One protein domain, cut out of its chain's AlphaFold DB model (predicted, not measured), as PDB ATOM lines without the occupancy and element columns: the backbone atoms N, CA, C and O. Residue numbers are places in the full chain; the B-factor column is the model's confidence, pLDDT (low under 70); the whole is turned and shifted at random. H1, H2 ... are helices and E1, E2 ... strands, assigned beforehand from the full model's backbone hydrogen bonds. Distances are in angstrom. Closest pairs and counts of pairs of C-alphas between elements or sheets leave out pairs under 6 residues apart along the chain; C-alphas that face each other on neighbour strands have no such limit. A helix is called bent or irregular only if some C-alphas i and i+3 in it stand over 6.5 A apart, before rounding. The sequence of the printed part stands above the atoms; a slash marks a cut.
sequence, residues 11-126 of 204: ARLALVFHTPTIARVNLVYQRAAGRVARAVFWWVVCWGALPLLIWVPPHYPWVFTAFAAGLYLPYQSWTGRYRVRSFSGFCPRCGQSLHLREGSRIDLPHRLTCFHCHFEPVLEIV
ATOM      1  N   ALA A  11     -44.383 -34.715  36.447       94.31
ATOM      2  CA  ALA A  11     -42.932 -34.700  36.372       94.31
ATOM      3  C   ALA A  11     -42.394 -36.124  36.488       94.31
ATOM      4  O   ALA A  11     -43.040 -37.024  37.031       94.31
ATOM      5  N   ARG A  12     -41.189 -36.336  35.974       95.81
ATOM      6  CA  ARG A  12     -40.465 -37.594  36.138       95.81
ATOM      7  C   ARG A  12     -39.056 -37.319  36.625       95.81
ATOM      8  O   ARG A  12     -38.462 -36.289  36.307       95.81
ATOM      9  N   LEU A  13     -38.537 -38.263  37.391       97.06
ATOM     10  CA  LEU A  13     -37.142 -38.330  37.779       97.06
ATOM     11  C   LEU A  13     -36.452 -39.301  36.835       97.06
ATOM     12  O   LEU A  13     -36.714 -40.505  36.877       97.06
ATOM     13  N   ALA A  14     -35.601 -38.761  35.972       96.75
ATOM     14  CA  ALA A  14     -34.783 -39.530  35.056       96.75
ATOM     15  C   ALA A  14     -33.383 -39.707  35.646       96.75
ATOM     16  O   ALA A  14     -32.774 -38.761  36.147       96.75
ATOM     17  N   LEU A  15     -32.865 -40.926  35.581       97.12
ATOM     18  CA  LEU A  15     -31.469 -41.220  35.862       97.12
ATOM     19  C   LEU A  15     -30.949 -42.082  34.719       97.12
ATOM     20  O   LEU A  15     -31.649 -42.978  34.250       97.12
ATOM     21  N   VAL A  16     -29.736 -41.795  34.249       95.56
ATOM     22  CA  VAL A  16     -29.132 -42.546  33.143       95.56
ATOM     23  C   VAL A  16     -29.090 -44.036  33.515       95.56
ATOM     24  O   VAL A  16     -28.750 -44.383  34.648       95.56
ATOM     25  N   PHE A  17     -29.480 -44.905  32.578       95.00
ATOM     26  CA  PHE A  17     -29.549 -46.368  32.743       95.00
ATOM     27  C   PHE A  17     -30.548 -46.894  33.790       95.00
ATOM     28  O   PHE A  17     -30.438 -48.043  34.203       95.00
ATOM     29  N   HIS A  18     -31.522 -46.091  34.226       94.81
ATOM     30  CA  HIS A  18     -32.564 -46.534  35.157       94.81
ATOM     31  C   HIS A  18     -33.953 -46.179  34.627       94.81
ATOM     32  O   HIS A  18     -34.134 -45.174  33.936       94.81
ATOM     33  N   THR A  19     -34.953 -46.986  34.984       93.25
ATOM     34  CA  THR A  19     -36.348 -46.708  34.634       93.25
ATOM     35  C   THR A  19     -36.788 -45.392  35.291       93.25
ATOM     36  O   THR A  19     -36.660 -45.245  36.513       93.25
ATOM     37  N   PRO A  20     -37.299 -44.413  34.523       94.25
ATOM     38  CA  PRO A  20     -37.728 -43.142  35.086       94.25
ATOM     39  C   PRO A  20     -38.890 -43.355  36.058       94.25
ATOM     40  O   PRO A  20     -39.820 -44.111  35.786       94.25
ATOM     41  N   THR A  21     -38.848 -42.663  37.194       94.75
ATOM     42  CA  THR A  21     -39.890 -42.750  38.227       94.75
ATOM     43  C   THR A  21     -40.774 -41.509  38.179       94.75
ATOM     44  O   THR A  21     -40.274 -40.389  38.061       94.75
ATOM     45  N   ILE A  22     -42.095 -41.684  38.272       95.12
ATOM     46  CA  ILE A  22     -43.043 -40.562  38.302       95.12
ATOM     47  C   ILE A  22     -42.872 -39.776  39.607       95.12
ATOM     48  O   ILE A  22     -42.859 -40.350  40.697       95.12
ATOM     49  N   ALA A  23     -42.780 -38.453  39.496       96.00
ATOM     50  CA  ALA A  23     -42.737 -37.534  40.622       96.00
ATOM     51  C   ALA A  23     -43.909 -36.552  40.543       96.00
ATOM     52  O   ALA A  23     -44.275 -36.056  39.477       96.00
ATOM     53  N   ARG A  24     -44.504 -36.250  41.696       94.25
ATOM     54  CA  ARG A  24     -45.539 -35.219  41.806       94.25
ATOM     55  C   ARG A  24     -44.887 -33.948  42.312       94.25
ATOM     56  O   ARG A  24     -44.268 -33.944  43.378       94.25
ATOM     57  N   VAL A  25     -45.036 -32.868  41.559       95.50
ATOM     58  CA  VAL A  25     -44.493 -31.564  41.921       95.50
ATOM     59  C   VAL A  25     -45.556 -30.495  41.719       95.50
ATOM     60  O   VAL A  25     -46.200 -30.430  40.678       95.50
ATOM     61  N   ASN A  26     -45.741 -29.651  42.731       95.31
ATOM     62  CA  ASN A  26     -46.562 -28.454  42.625       95.31
ATOM     63  C   ASN A  26     -45.635 -27.256  42.459       95.31
ATOM     64  O   ASN A  26     -44.890 -26.899  43.380       95.31
ATOM     65  N   LEU A  27     -45.684 -26.633  41.285       95.06
ATOM     66  CA  LEU A  27     -44.829 -25.513  40.923       95.06
ATOM     67  C   LEU A  27     -45.661 -24.245  40.758       95.06
ATOM     68  O   LEU A  27     -46.772 -24.241  40.234       95.06
ATOM     69  N   VAL A  28     -45.103 -23.126  41.210       95.44
ATOM     70  CA  VAL A  28     -45.658 -21.800  40.938       95.44
ATOM     71  C   VAL A  28     -44.667 -21.053  40.067       95.44
ATOM     72  O   VAL A  28     -43.565 -20.721  40.518       95.44
ATOM     73  N   TYR A  29     -45.069 -20.765  38.833       94.00
ATOM     74  CA  TYR A  29     -44.268 -19.961  37.922       94.00
ATOM     75  C   TYR A  29     -44.067 -18.541  38.476       94.00
ATOM     76  O   TYR A  29     -45.003 -17.876  38.945       94.00
ATOM     77  N   GLN A  30     -42.825 -18.059  38.434       92.88
ATOM     78  CA  GLN A  30     -42.490 -16.678  38.756       92.88
ATOM     79  C   GLN A  30     -42.253 -15.886  37.472       92.88
ATOM     80  O   GLN A  30     -41.291 -16.121  36.747       92.88
ATOM     81  N   ARG A  31     -43.113 -14.890  37.226       92.94
ATOM     82  CA  ARG A  31     -42.955 -13.962  36.098       92.94
ATOM     83  C   ARG A  31     -41.581 -13.292  36.126       92.94
ATOM     84  O   ARG A  31     -41.131 -12.847  37.185       92.94
ATOM     85  N   ALA A  32     -40.971 -13.154  34.948       93.25
ATOM     86  CA  ALA A  32     -39.663 -12.527  34.772       93.25
ATOM     87  C   ALA A  32     -39.597 -11.122  35.392       93.25
ATOM     88  O   ALA A  32     -38.675 -10.856  36.153       93.25
ATOM     89  N   ALA A  33     -40.622 -10.286  35.186       93.25
ATOM     90  CA  ALA A  33     -40.674  -8.924  35.728       93.25
ATOM     91  C   ALA A  33     -40.471  -8.867  37.253       93.25
ATOM     92  O   ALA A  33     -39.704  -8.051  37.750       93.25
ATOM     93  N   GLY A  34     -41.094  -9.780  38.008       92.25
ATOM     94  CA  GLY A  34     -40.934  -9.821  39.465       92.25
ATOM     95  C   GLY A  34     -39.551 -10.301  39.918       92.25
ATOM     96  O   GLY A  34     -39.113  -9.951  41.014       92.25
ATOM     97  N   ARG A  35     -38.862 -11.097  39.093       93.19
ATOM     98  CA  ARG A  35     -37.478 -11.522  39.347       93.19
ATOM     99  C   ARG A  35     -36.502 -10.398  39.028       93.19
ATOM    100  O   ARG A  35     -35.689 -10.066  39.878       93.19
ATOM    101  N   VAL A  36     -36.664  -9.759  37.867       94.50
ATOM    102  CA  VAL A  36     -35.858  -8.607  37.434       94.50
ATOM    103  C   VAL A  36     -35.969  -7.469  38.445       94.50
ATOM    104  O   VAL A  36     -34.948  -6.986  38.914       94.50
ATOM    105  N   ALA A  37     -37.184  -7.100  38.864       95.38
ATOM    106  CA  ALA A  37     -37.381  -6.041  39.854       95.38
ATOM    107  C   ALA A  37     -36.655  -6.336  41.177       95.38
ATOM    108  O   ALA A  37     -36.033  -5.449  41.752       95.38
ATOM    109  N   ARG A  38     -36.678  -7.592  41.646       93.88
ATOM    110  CA  ARG A  38     -35.962  -7.997  42.865       93.88
ATOM    111  C   ARG A  38     -34.442  -8.008  42.669       93.88
ATOM    112  O   ARG A  38     -33.729  -7.636  43.593       93.88
ATOM    113  N   ALA A  39     -33.966  -8.420  41.496       95.25
ATOM    114  CA  ALA A  39     -32.549  -8.399  41.147       95.25
ATOM    115  C   ALA A  39     -32.012  -6.965  41.127       95.25
ATOM    116  O   ALA A  39     -31.037  -6.671  41.811       95.25
ATOM    117  N   VAL A  40     -32.705  -6.071  40.416       96.88
ATOM    118  CA  VAL A  40     -32.380  -4.640  40.340       96.88
ATOM    119  C   VAL A  40     -32.427  -4.006  41.725       96.88
ATOM    120  O   VAL A  40     -31.501  -3.293  42.084       96.88
ATOM    121  N   PHE A  41     -33.448  -4.309  42.532       97.12
ATOM    122  CA  PHE A  41     -33.538  -3.806  43.902       97.12
ATOM    123  C   PHE A  41     -32.300  -4.167  44.736       97.12
ATOM    124  O   PHE A  41     -31.666  -3.278  45.296       97.12
ATOM    125  N   TRP A  42     -31.914  -5.448  44.789       96.94
ATOM    126  CA  TRP A  42     -30.731  -5.867  45.551       96.94
ATOM    127  C   TRP A  42     -29.436  -5.285  44.999       96.94
ATOM    128  O   TRP A  42     -28.552  -4.930  45.777       96.94
ATOM    129  N   TRP A  43     -29.337  -5.160  43.676       97.31
ATOM    130  CA  TRP A  43     -28.191  -4.546  43.026       97.31
ATOM    131  C   TRP A  43     -28.053  -3.074  43.435       97.31
ATOM    132  O   TRP A  43     -27.013  -2.690  43.963       97.31
ATOM    133  N   VAL A  44     -29.125  -2.281  43.319       97.94
ATOM    134  CA  VAL A  44     -29.151  -0.865  43.728       97.94
ATOM    135  C   VAL A  44     -28.834  -0.702  45.214       97.94
ATOM    136  O   VAL A  44     -28.031   0.157  45.563       97.94
ATOM    137  N   VAL A  45     -29.409  -1.534  46.091       97.56
ATOM    138  CA  VAL A  45     -29.155  -1.463  47.541       97.56
ATOM    139  C   VAL A  45     -27.687  -1.746  47.869       97.56
ATOM    140  O   VAL A  45     -27.068  -0.971  48.595       97.56
ATOM    141  N   CYS A  46     -27.109  -2.827  47.336       96.56
ATOM    142  CA  CYS A  46     -25.729  -3.201  47.663       96.56
ATOM    143  C   CYS A  46     -24.718  -2.202  47.089       96.56
ATOM    144  O   CYS A  46     -23.797  -1.792  47.791       96.56
ATOM    145  N   TRP A  47     -24.907  -1.776  45.837       96.69
ATOM    146  CA  TRP A  47     -24.001  -0.829  45.183       96.69
ATOM    147  C   TRP A  47     -24.156   0.594  45.724       96.69
ATOM    148  O   TRP A  47     -23.159   1.285  45.908       96.69
ATOM    149  N   GLY A  48     -25.378   1.011  46.057       97.56
ATOM    150  CA  GLY A  48     -25.643   2.297  46.701       97.56
ATOM    151  C   GLY A  48     -25.080   2.397  48.123       97.56
ATOM    152  O   GLY A  48     -24.771   3.496  48.573       97.56
ATOM    153  N   ALA A  49     -24.894   1.269  48.819       96.75
ATOM    154  CA  ALA A  49     -24.291   1.238  50.152       96.75
ATOM    155  C   ALA A  49     -22.756   1.377  50.139       96.75
ATOM    156  O   ALA A  49     -22.184   1.844  51.123       96.75
ATOM    157  N   LEU A  50     -22.078   1.014  49.042       97.12
ATOM    158  CA  LEU A  50     -20.612   1.083  48.927       97.12
ATOM    159  C   LEU A  50     -19.998   2.440  49.328       97.12
ATOM    160  O   LEU A  50     -19.074   2.427  50.145       97.12
ATOM    161  N   PRO A  51     -20.479   3.604  48.838       96.56
ATOM    162  CA  PRO A  51     -19.907   4.899  49.216       96.56
ATOM    163  C   PRO A  51     -20.079   5.242  50.700       96.56
ATOM    164  O   PRO A  51     -19.331   6.067  51.212       96.56
ATOM    165  N   LEU A  52     -21.037   4.630  51.402       97.19
ATOM    166  CA  LEU A  52     -21.211   4.814  52.844       97.19
ATOM    167  C   LEU A  52     -20.282   3.884  53.634       97.19
ATOM    168  O   LEU A  52     -19.661   4.308  54.605       97.19
ATOM    169  N   LEU A  53     -20.148   2.628  53.196       96.94
ATOM    170  CA  LEU A  53     -19.365   1.603  53.893       96.94
ATOM    171  C   LEU A  53     -17.855   1.865  53.886       96.94
ATOM    172  O   LEU A  53     -17.164   1.407  54.791       96.94
ATOM    173  N   ILE A  54     -17.339   2.628  52.918       96.75
ATOM    174  CA  ILE A  54     -15.914   2.994  52.877       96.75
ATOM    175  C   ILE A  54     -15.475   3.828  54.094       96.75
ATOM    176  O   ILE A  54     -14.304   3.799  54.463       96.75
ATOM    177  N   TRP A  55     -16.412   4.525  54.745       97.12
ATOM    178  CA  TRP A  55     -16.153   5.360  55.923       97.12
ATOM    179  C   TRP A  55     -16.277   4.605  57.251       97.12
ATOM    180  O   TRP A  55     -16.001   5.182  58.300       97.12
ATOM    181  N   VAL A  56     -16.696   3.333  57.230       95.94
ATOM    182  CA  VAL A  56     -16.901   2.513  58.431       95.94
ATOM    183  C   VAL A  56     -15.712   1.563  58.608       95.94
ATOM    184  O   VAL A  56     -15.546   0.644  57.807       95.94
ATOM    185  N   PRO A  57     -14.879   1.714  59.652       95.94
ATOM    186  CA  PRO A  57     -13.829   0.747  59.955       95.94
ATOM    187  C   PRO A  57     -14.423  -0.604  60.406       95.94
ATOM    188  O   PRO A  57     -15.379  -0.610  61.185       95.94
ATOM    189  N   PRO A  58     -13.870  -1.760  59.992       95.19
ATOM    190  CA  PRO A  58     -12.814  -1.945  58.993       95.19
ATOM    191  C   PRO A  58     -13.361  -1.813  57.558       95.19
ATOM    192  O   PRO A  58     -14.183  -2.614  57.117       95.19
ATOM    193  N   HIS A  59     -12.879  -0.831  56.797       90.00
ATOM    194  CA  HIS A  59     -13.435  -0.442  55.491       90.00
ATOM    195  C   HIS A  59     -13.364  -1.550  54.431       90.00
ATOM    196  O   HIS A  59     -14.342  -1.787  53.721       90.00
ATOM    197  N   TYR A  60     -12.237  -2.266  54.325       95.00
ATOM    198  CA  TYR A  60     -12.056  -3.284  53.281       95.00
ATOM    199  C   TYR A  60     -13.043  -4.466  53.388       95.00
ATOM    200  O   TYR A  60     -13.677  -4.778  52.375       95.00
ATOM    201  N   PRO A  61     -13.239  -5.113  54.561       96.94
ATOM    202  CA  PRO A  61     -14.239  -6.173  54.712       96.94
ATOM    203  C   PRO A  61     -15.657  -5.762  54.300       96.94
ATOM    204  O   PRO A  61     -16.344  -6.526  53.617       96.94
ATOM    205  N   TRP A  62     -16.103  -4.560  54.672       95.94
ATOM    206  CA  TRP A  62     -17.462  -4.105  54.365       95.94
ATOM    207  C   TRP A  62     -17.666  -3.828  52.878       95.94
ATOM    208  O   TRP A  62     -18.646  -4.288  52.292       95.94
ATOM    209  N   VAL A  63     -16.719  -3.134  52.243       96.38
ATOM    210  CA  VAL A  63     -16.774  -2.862  50.799       96.38
ATOM    211  C   VAL A  63     -16.757  -4.174  50.007       96.38
ATOM    212  O   VAL A  63     -17.575  -4.356  49.103       96.38
ATOM    213  N   PHE A  64     -15.892  -5.124  50.379       97.31
ATOM    214  CA  PHE A  64     -15.809  -6.419  49.703       97.31
ATOM    215  C   PHE A  64     -17.089  -7.251  49.861       97.31
ATOM    216  O   PHE A  64     -17.603  -7.790  48.881       97.31
ATOM    217  N   THR A  65     -17.633  -7.340  51.077       96.56
ATOM    218  CA  THR A  65     -18.872  -8.094  51.335       96.56
ATOM    219  C   THR A  65     -20.074  -7.488  50.616       96.56
ATOM    220  O   THR A  65     -20.842  -8.232  50.007       96.56
ATOM    221  N   ALA A  66     -20.213  -6.160  50.609       96.75
ATOM    222  CA  ALA A  66     -21.271  -5.478  49.868       96.75
ATOM    223  C   ALA A  66     -21.134  -5.673  48.351       96.75
ATOM    224  O   ALA A  66     -22.129  -5.951  47.680       96.75
ATOM    225  N   PHE A  67     -19.913  -5.610  47.812       97.25
ATOM    226  CA  PHE A  67     -19.654  -5.891  46.399       97.25
ATOM    227  C   PHE A  67     -20.022  -7.338  46.033       97.25
ATOM    228  O   PHE A  67     -20.795  -7.568  45.100       97.25
ATOM    229  N   ALA A  68     -19.543  -8.318  46.806       97.69
ATOM    230  CA  ALA A  68     -19.848  -9.731  46.590       97.69
ATOM    231  C   ALA A  68     -21.357 -10.019  46.710       97.69
ATOM    232  O   ALA A  68     -21.928 -10.704  45.857       97.69
ATOM    233  N   ALA A  69     -22.030  -9.444  47.711       97.38
ATOM    234  CA  ALA A  69     -23.480  -9.542  47.875       97.38
ATOM    235  C   ALA A  69     -24.239  -8.898  46.702       97.38
ATOM    236  O   ALA A  69     -25.226  -9.464  46.223       97.38
ATOM    237  N   GLY A  70     -23.742  -7.767  46.194       96.88
ATOM    238  CA  GLY A  70     -24.284  -7.055  45.039       96.88
ATOM    239  C   GLY A  70     -24.196  -7.831  43.726       96.88
ATOM    240  O   GLY A  70     -24.945  -7.526  42.803       96.88
ATOM    241  N   LEU A  71     -23.345  -8.853  43.634       96.81
ATOM    242  CA  LEU A  71     -23.319  -9.794  42.509       96.81
ATOM    243  C   LEU A  71     -24.137 -11.058  42.813       96.81
ATOM    244  O   LEU A  71     -24.940 -11.504  41.989       96.81
ATOM    245  N   TYR A  72     -23.975 -11.613  44.017       97.00
ATOM    246  CA  TYR A  72     -24.571 -12.888  44.411       97.00
ATOM    247  C   TYR A  72     -26.098 -12.830  44.564       97.00
ATOM    248  O   TYR A  72     -26.804 -13.686  44.025       97.00
ATOM    249  N   LEU A  73     -26.641 -11.829  45.267       95.19
ATOM    250  CA  LEU A  73     -28.084 -11.744  45.534       95.19
ATOM    251  C   LEU A  73     -28.907 -11.507  44.258       95.19
ATOM    252  O   LEU A  73     -29.920 -12.196  44.075       95.19
ATOM    253  N   PRO A  74     -28.504 -10.610  43.332       93.62
ATOM    254  CA  PRO A  74     -29.182 -10.482  42.047       93.62
ATOM    255  C   PRO A  74     -29.140 -11.780  41.245       93.62
ATOM    256  O   PRO A  74     -30.194 -12.220  40.782       93.62
ATOM    257  N   TYR A  75     -27.983 -12.447  41.171       94.56
ATOM    258  CA  TYR A  75     -27.844 -13.744  40.502       94.56
ATOM    259  C   TYR A  75     -28.782 -14.811  41.093       94.56
ATOM    260  O   TYR A  75     -29.528 -15.474  40.364       94.56
ATOM    261  N   GLN A  76     -28.841 -14.920  42.422       91.56
ATOM    262  CA  GLN A  76     -29.750 -15.836  43.119       91.56
ATOM    263  C   GLN A  76     -31.231 -15.476  42.901       91.56
ATOM    264  O   GLN A  76     -32.117 -16.331  42.924       91.56
ATOM    265  N   SER A  77     -31.541 -14.191  42.716       91.19
ATOM    266  CA  SER A  77     -32.908 -13.740  42.448       91.19
ATOM    267  C   SER A  77     -33.345 -13.935  40.993       91.19
ATOM    268  O   SER A  77     -34.541 -14.104  40.736       91.19
ATOM    269  N   TRP A  78     -32.380 -13.932  40.073       91.00
ATOM    270  CA  TRP A  78     -32.570 -14.156  38.646       91.00
ATOM    271  C   TRP A  78     -32.788 -15.637  38.327       91.00
ATOM    272  O   TRP A  78     -33.664 -15.988  37.531       91.00
ATOM    273  N   THR A  79     -32.027 -16.506  38.990       90.75
ATOM    274  CA  THR A  79     -32.124 -17.963  38.861       90.75
ATOM    275  C   THR A  79     -33.389 -18.511  39.540       90.75
ATOM    276  O   THR A  79     -33.901 -17.971  40.525       90.75
ATOM    277  N   GLY A  80     -33.962 -19.569  38.966       90.94
ATOM    278  CA  GLY A  80     -35.134 -20.270  39.489       90.94
ATOM    279  C   GLY A  80     -36.480 -19.705  39.023       90.94
ATOM    280  O   GLY A  80     -37.159 -18.965  39.744       90.94
ATOM    281  N   ARG A  81     -36.900 -20.090  37.812       94.94
ATOM    282  CA  ARG A  81     -38.206 -19.746  37.206       94.94
ATOM    283  C   ARG A  81     -39.404 -20.266  37.998       94.94
ATOM    284  O   ARG A  81     -40.478 -19.661  37.943       94.94
ATOM    285  N   TYR A  82     -39.232 -21.353  38.738       95.50
ATOM    286  CA  TYR A  82     -40.314 -22.024  39.447       95.50
ATOM    287  C   TYR A  82     -40.071 -22.004  40.950       95.50
ATOM    288  O   TYR A  82     -38.952 -22.208  41.416       95.50
ATOM    289  N   ARG A  83     -41.135 -21.768  41.723       95.62
ATOM    290  CA  ARG A  83     -41.126 -21.952  43.177       95.62
ATOM    291  C   ARG A  83     -41.823 -23.252  43.530       95.62
ATOM    292  O   ARG A  83     -42.983 -23.433  43.163       95.62
ATOM    293  N   VAL A  84     -41.138 -24.099  44.279       96.75
ATOM    294  CA  VAL A  84     -41.678 -25.375  44.746       96.75
ATOM    295  C   VAL A  84     -42.681 -25.108  45.862       96.75
ATOM    296  O   VAL A  84     -42.365 -24.418  46.833       96.75
ATOM    297  N   ARG A  85     -43.906 -25.616  45.719       96.56
ATOM    298  CA  ARG A  85     -44.916 -25.628  46.790       96.56
ATOM    299  C   ARG A  85     -44.877 -26.931  47.558       96.56
ATOM    300  O   ARG A  85     -44.813 -26.893  48.771       96.56
ATOM    301  N   SER A  86     -44.885 -28.043  46.836       95.69
ATOM    302  CA  SER A  86     -44.732 -29.378  47.398       95.69
ATOM    303  C   SER A  86     -44.065 -30.280  46.367       95.69
ATOM    304  O   SER A  86     -44.189 -30.063  45.156       95.69
ATOM    305  N   PHE A  87     -43.360 -31.295  46.848       97.19
ATOM    306  CA  PHE A  87     -42.686 -32.283  46.019       97.19
ATOM    307  C   PHE A  87     -42.753 -33.643  46.705       97.19
ATOM    308  O   PHE A  87     -42.483 -33.747  47.900       97.19
ATOM    309  N   SER A  88     -43.086 -34.675  45.939       96.06
ATOM    310  CA  SER A  88     -43.013 -36.065  46.378       96.06
ATOM    311  C   SER A  88     -42.546 -36.937  45.220       96.06
ATOM    312  O   SER A  88     -43.177 -36.958  44.158       96.06
ATOM    313  N   GLY A  89     -41.469 -37.679  45.433       96.38
ATOM    314  CA  GLY A  89     -40.939 -38.636  44.471       96.38
ATOM    315  C   GLY A  89     -39.983 -39.606  45.149       96.38
ATOM    316  O   GLY A  89     -39.531 -39.363  46.269       96.38
ATOM    317  N   PHE A  90     -39.675 -40.697  44.458       97.81
ATOM    318  CA  PHE A  90     -38.732 -41.711  44.918       97.81
ATOM    319  C   PHE A  90     -37.504 -41.718  44.012       97.81
ATOM    320  O   PHE A  90     -37.596 -41.436  42.816       97.81
ATOM    321  N   CYS A  91     -36.342 -42.019  44.581       97.94
ATOM    322  CA  CYS A  91     -35.121 -42.181  43.811       97.94
ATOM    323  C   CYS A  91     -35.261 -43.390  42.865       97.94
ATOM    324  O   CYS A  91     -35.509 -44.490  43.358       97.94
ATOM    325  N   PRO A  92     -35.017 -43.241  41.548       97.19
ATOM    326  CA  PRO A  92     -35.139 -44.349  40.593       97.19
ATOM    327  C   PRO A  92     -34.122 -45.479  40.822       97.19
ATOM    328  O   PRO A  92     -34.276 -46.561  40.269       97.19
ATOM    329  N   ARG A  93     -33.073 -45.238  41.624       96.69
ATOM    330  CA  ARG A  93     -32.028 -46.225  41.935       96.69
ATOM    331  C   ARG A  93     -32.293 -47.005  43.222       96.69
ATOM    332  O   ARG A  93     -32.196 -48.221  43.216       96.69
ATOM    333  N   CYS A  94     -32.569 -46.314  44.329       97.31
ATOM    334  CA  CYS A  94     -32.691 -46.946  45.653       97.31
ATOM    335  C   CYS A  94     -34.118 -46.962  46.213       97.31
ATOM    336  O   CYS A  94     -34.338 -47.496  47.292       97.31
ATOM    337  N   GLY A  95     -35.083 -46.335  45.535       97.00
ATOM    338  CA  GLY A  95     -36.464 -46.242  46.008       97.00
ATOM    339  C   GLY A  95     -36.681 -45.301  47.199       97.00
ATOM    340  O   GLY A  95     -37.824 -45.102  47.589       97.00
ATOM    341  N   GLN A  96     -35.634 -44.680  47.758       97.94
ATOM    342  CA  GLN A  96     -35.775 -43.769  48.898       97.94
ATOM    343  C   GLN A  96     -36.545 -42.498  48.520       97.94
ATOM    344  O   GLN A  96     -36.367 -41.963  47.419       97.94
ATOM    345  N   SER A  97     -37.370 -41.985  49.438       97.19
ATOM    346  CA  SER A  97     -38.081 -40.720  49.240       97.19
ATOM    347  C   SER A  97     -37.100 -39.561  49.060       97.19
ATOM    348  O   SER A  97     -36.165 -39.367  49.839       97.19
ATOM    349  N   LEU A  98     -37.317 -38.775  48.010       97.44
ATOM    350  CA  LEU A  98     -36.602 -37.528  47.785       97.44
ATOM    351  C   LEU A  98     -37.452 -36.372  48.301       97.44
ATOM    352  O   LEU A  98     -38.654 -36.301  48.044       97.44
ATOM    353  N   HIS A  99     -36.806 -35.445  48.996       95.38
ATOM    354  CA  HIS A  99     -37.450 -34.256  49.533       95.38
ATOM    355  C   HIS A  99     -36.851 -33.015  48.884       95.38
ATOM    356  O   HIS A  99     -35.635 -32.877  48.776       95.38
ATOM    357  N   LEU A 100     -37.723 -32.098  48.469       96.38
ATOM    358  CA  LEU A 100     -37.338 -30.792  47.958       96.38
ATOM    359  C   LEU A 100     -37.907 -29.742  48.902       96.38
ATOM    360  O   LEU A 100     -39.100 -29.764  49.206       96.38
ATOM    361  N   ARG A 101     -37.053 -28.839  49.390       96.50
ATOM    362  CA  ARG A 101     -37.456 -27.839  50.383       96.50
ATOM    363  C   ARG A 101     -38.598 -26.985  49.839       96.50
ATOM    364  O   ARG A 101     -38.471 -26.376  48.773       96.50
ATOM    365  N   GLU A 102     -39.690 -26.892  50.585       96.75
ATOM    366  CA  GLU A 102     -40.804 -26.027  50.210       96.75
ATOM    367  C   GLU A 102     -40.352 -24.567  50.119       96.75
ATOM    368  O   GLU A 102     -39.551 -24.065  50.912       96.75
ATOM    369  N   GLY A 103     -40.838 -23.867  49.100       95.44
ATOM    370  CA  GLY A 103     -40.469 -22.488  48.823       95.44
ATOM    371  C   GLY A 103     -39.124 -22.303  48.118       95.44
ATOM    372  O   GLY A 103     -38.842 -21.158  47.743       95.44
ATOM    373  N   SER A 104     -38.350 -23.373  47.898       95.25
ATOM    374  CA  SER A 104     -37.132 -23.345  47.080       95.25
ATOM    375  C   SER A 104     -37.432 -22.904  45.646       95.25
ATOM    376  O   SER A 104     -38.556 -23.041  45.143       95.25
ATOM    377  N   ARG A 105     -36.430 -22.299  45.004       95.12
ATOM    378  CA  ARG A 105     -36.507 -21.849  43.614       95.12
ATOM    379  C   ARG A 105     -35.676 -22.785  42.758       95.12
ATOM    380  O   ARG A 105     -34.515 -23.011  43.077       95.12
ATOM    381  N   ILE A 106     -36.275 -23.303  41.695       95.75
ATOM    382  CA  ILE A 106     -35.626 -24.243  40.786       95.75
ATOM    383  C   ILE A 106     -35.819 -23.799  39.337       95.75
ATOM    384  O   ILE A 106     -36.840 -23.200  38.978       95.75
ATOM    385  N   ASP A 107     -34.820 -24.084  38.513       94.88
ATOM    386  CA  ASP A 107     -34.929 -24.069  37.059       94.88
ATOM    387  C   ASP A 107     -35.011 -25.503  36.559       94.88
ATOM    388  O   ASP A 107     -34.402 -26.397  37.136       94.88
ATOM    389  N   LEU A 108     -35.786 -25.712  35.501       93.94
ATOM    390  CA  LEU A 108     -35.931 -27.014  34.865       93.94
ATOM    391  C   LEU A 108     -35.079 -27.071  33.592       93.94
ATOM    392  O   LEU A 108     -35.089 -26.083  32.841       93.94
ATOM    393  N   PRO A 109     -34.391 -28.198  33.329       95.94
ATOM    394  CA  PRO A 109     -34.311 -29.412  34.165       95.94
ATOM    395  C   PRO A 109     -33.519 -29.198  35.473       95.94
ATOM    396  O   PRO A 109     -32.534 -28.461  35.484       95.94
ATOM    397  N   HIS A 110     -33.944 -29.832  36.575       96.56
ATOM    398  CA  HIS A 110     -33.325 -29.655  37.903       96.56
ATOM    399  C   HIS A 110     -32.702 -30.956  38.415       96.56
ATOM    400  O   HIS A 110     -33.374 -31.978  38.434       96.56
ATOM    401  N   ARG A 111     -31.452 -30.935  38.885       97.56
ATOM    402  CA  ARG A 111     -30.815 -32.111  39.501       97.56
ATOM    403  C   ARG A 111     -31.136 -32.182  40.988       97.56
ATOM    404  O   ARG A 111     -31.007 -31.182  41.688       97.56
ATOM    405  N   LEU A 112     -31.528 -33.358  41.464       97.19
ATOM    406  CA  LEU A 112     -31.792 -33.625  42.876       97.19
ATOM    407  C   LEU A 112     -30.767 -34.613  43.403       97.19
ATOM    408  O   LEU A 112     -30.647 -35.699  42.857       97.19
ATOM    409  N   THR A 113     -30.075 -34.290  44.487       97.69
ATOM    410  CA  THR A 113     -29.145 -35.228  45.123       97.69
ATOM    411  C   THR A 113     -29.913 -36.207  46.012       97.69
ATOM    412  O   THR A 113     -30.623 -35.801  46.934       97.69
ATOM    413  N   CYS A 114     -29.769 -37.509  45.767       97.81
ATOM    414  CA  CYS A 114     -30.255 -38.529  46.690       97.81
ATOM    415  C   CYS A 114     -29.245 -38.731  47.824       97.81
ATOM    416  O   CYS A 114     -28.161 -39.254  47.592       97.81
ATOM    417  N   PHE A 115     -29.607 -38.396  49.061       96.94
ATOM    418  CA  PHE A 115     -28.708 -38.545  50.216       96.94
ATOM    419  C   PHE A 115     -28.452 -39.994  50.651       96.94
ATOM    420  O   PHE A 115     -27.607 -40.222  51.504       96.94
ATOM    421  N   HIS A 116     -29.173 -40.970  50.089       96.94
ATOM    422  CA  HIS A 116     -28.959 -42.381  50.404       96.94
ATOM    423  C   HIS A 116     -27.951 -43.041  49.457       96.94
ATOM    424  O   HIS A 116     -27.034 -43.715  49.905       96.94
ATOM    425  N   CYS A 117     -28.101 -42.846  48.141       97.50
ATOM    426  CA  CYS A 117     -27.227 -43.479  47.149       97.50
ATOM    427  C   CYS A 117     -26.243 -42.517  46.466       97.50
ATOM    428  O   CYS A 117     -25.442 -42.982  45.661       97.50
ATOM    429  N   HIS A 118     -26.310 -41.212  46.754       97.56
ATOM    430  CA  HIS A 118     -25.493 -40.130  46.178       97.56
ATOM    431  C   HIS A 118     -25.613 -39.921  44.658       97.56
ATOM    432  O   HIS A 118     -24.819 -39.193  44.071       97.56
ATOM    433  N   PHE A 119     -26.626 -40.501  44.008       97.62
ATOM    434  CA  PHE A 119     -26.920 -40.215  42.599       97.62
ATOM    435  C   PHE A 119     -27.759 -38.945  42.457       97.62
ATOM    436  O   PHE A 119     -28.535 -38.597  43.352       97.62
ATOM    437  N   GLU A 120     -27.626 -38.293  41.302       98.00
ATOM    438  CA  GLU A 120     -28.313 -37.048  40.955       98.00
ATOM    439  C   GLU A 120     -29.381 -37.269  39.867       98.00
ATOM    440  O   GLU A 120     -29.132 -36.972  38.695       98.00
ATOM    441  N   PRO A 121     -30.572 -37.813  40.188       97.81
ATOM    442  CA  PRO A 121     -31.669 -37.834  39.230       97.81
ATOM    443  C   PRO A 121     -32.027 -36.421  38.751       97.81
ATOM    444  O   PRO A 121     -32.071 -35.457  39.522       97.81
ATOM    445  N   VAL A 122     -32.330 -36.322  37.463       98.19
ATOM    446  CA  VAL A 122     -32.797 -35.105  36.809       98.19
ATOM    447  C   VAL A 122     -34.323 -35.078  36.866       98.19
ATOM    448  O   VAL A 122     -34.999 -35.975  36.366       98.19
ATOM    449  N   LEU A 123     -34.873 -34.045  37.493       97.25
ATOM    450  CA  LEU A 123     -36.288 -33.711  37.481       97.25
ATOM    451  C   LEU A 123     -36.630 -33.004  36.167       97.25
ATOM    452  O   LEU A 123     -36.227 -31.859  35.929       97.25
ATOM    453  N   GLU A 124     -37.415 -33.686  35.345       96.00
ATOM    454  CA  GLU A 124     -37.955 -33.180  34.088       96.00
ATOM    455  C   GLU A 124     -39.470 -33.011  34.222       96.00
ATOM    456  O   GLU A 124     -40.158 -33.896  34.740       96.00
ATOM    457  N   ILE A 125     -40.013 -31.893  33.727       93.06
ATOM    458  CA  ILE A 125     -41.450 -31.832  33.459       93.06
ATOM    459  C   ILE A 125     -41.689 -32.708  32.240       93.06
ATOM    460  O   ILE A 125     -41.145 -32.449  31.164       93.06
ATOM    461  N   VAL A 126     -42.522 -33.731  32.407       90.06
ATOM    462  CA  VAL A 126     -43.094 -34.409  31.256       90.06
ATOM    463  C   VAL A 126     -44.078 -33.399  30.714       90.06
ATOM    464  O   VAL A 126     -45.125 -33.178  31.321       90.06
TER     465      VAL A 126
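AT A GLANCE: This is residues 11 to 126 of the 204 residues of an uncharacterized protein of Gemmatimonadetes bacterium (UniProt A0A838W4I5). A long helical hairpin, H1 and H2 side by side, extends from a small head made of a curled sheet, which is like part of a barrel, and a long looping stretch, residues 91 to 121. The hairpin makes much of the length, and short pairings tie the looping stretch to both edge strands of the sheet, E3 and E4. The printed part has 116 residues, with two named helices and four named strands in the order E1, E2, H1, H2, E3, E4; the sheet runs E3, E2, E1, E4, all antiparallel, and the class is mixed, helices and strands. The whole is loose, with a radius of gyration of the C-alphas of 19.1 A, and elongated, spanning 59 by 30 by 21 A.

IN THESE COORDINATES: E1, residues 11 to 14, begins with C-alpha 11 at (-42.932, -34.700, 36.372). E2, residues 21 to 29, is 23.2 A long and bends by 54 degrees at residue 26. H1, residues 32 to 53, is 31.3 A long; it is irregular, but only just, with C-alphas 48 and 51 6.8 A apart. H2, residues 59 to 78, is 28.9 A long and begins with C-alpha 59 at (-13.435, -0.442, 55.491). E3, residues 82 to 90, is 20.5 A long and bends by 81 degrees at residue 85. E4, residues 122 to 125, ends with C-alpha 125 at (-41.450, -31.832, 33.459).

HOW THE PARTS SIT: E1 and E2 form a hairpin, with N 13 and O 21 2.8 A apart, within hydrogen-bond range. E2 is staggered: residues 21 to 23 pair with E1 and residues 24 to 29 with E3. E3 and E2 are antiparallel at 168 degrees, with N 85 and O 26 2.8 A apart. E1 and E4 are antiparallel at 151 degrees, with N 122 and O 14 2.8 A apart. The sheet is strongly twisted. Residues 105 to 106 pair with residues 82 to 83 of E3, and residues 110 to 111 with residues 122 to 123 of E4. H1 and H2, a helical hairpin, touch at a shallow tilt of 3 degrees, opposite ways; their closest C-alphas, of Ala 39 and Pro 74, are 4.1 A apart. Neither helix is on the sheet. O i to N i+4 pairs are within range in 15 of 18 cases in H1 and 15 of 16 in H2.

THE WHOLE: The C-alphas of Thr 19 and Trp 55, the two farthest apart, are 59.8 A apart. The printed part has no cut. The link from E3 to E4, 31 residues, is long. The mean pLDDT of the printed part is 95.8, and no printed residue is under 70.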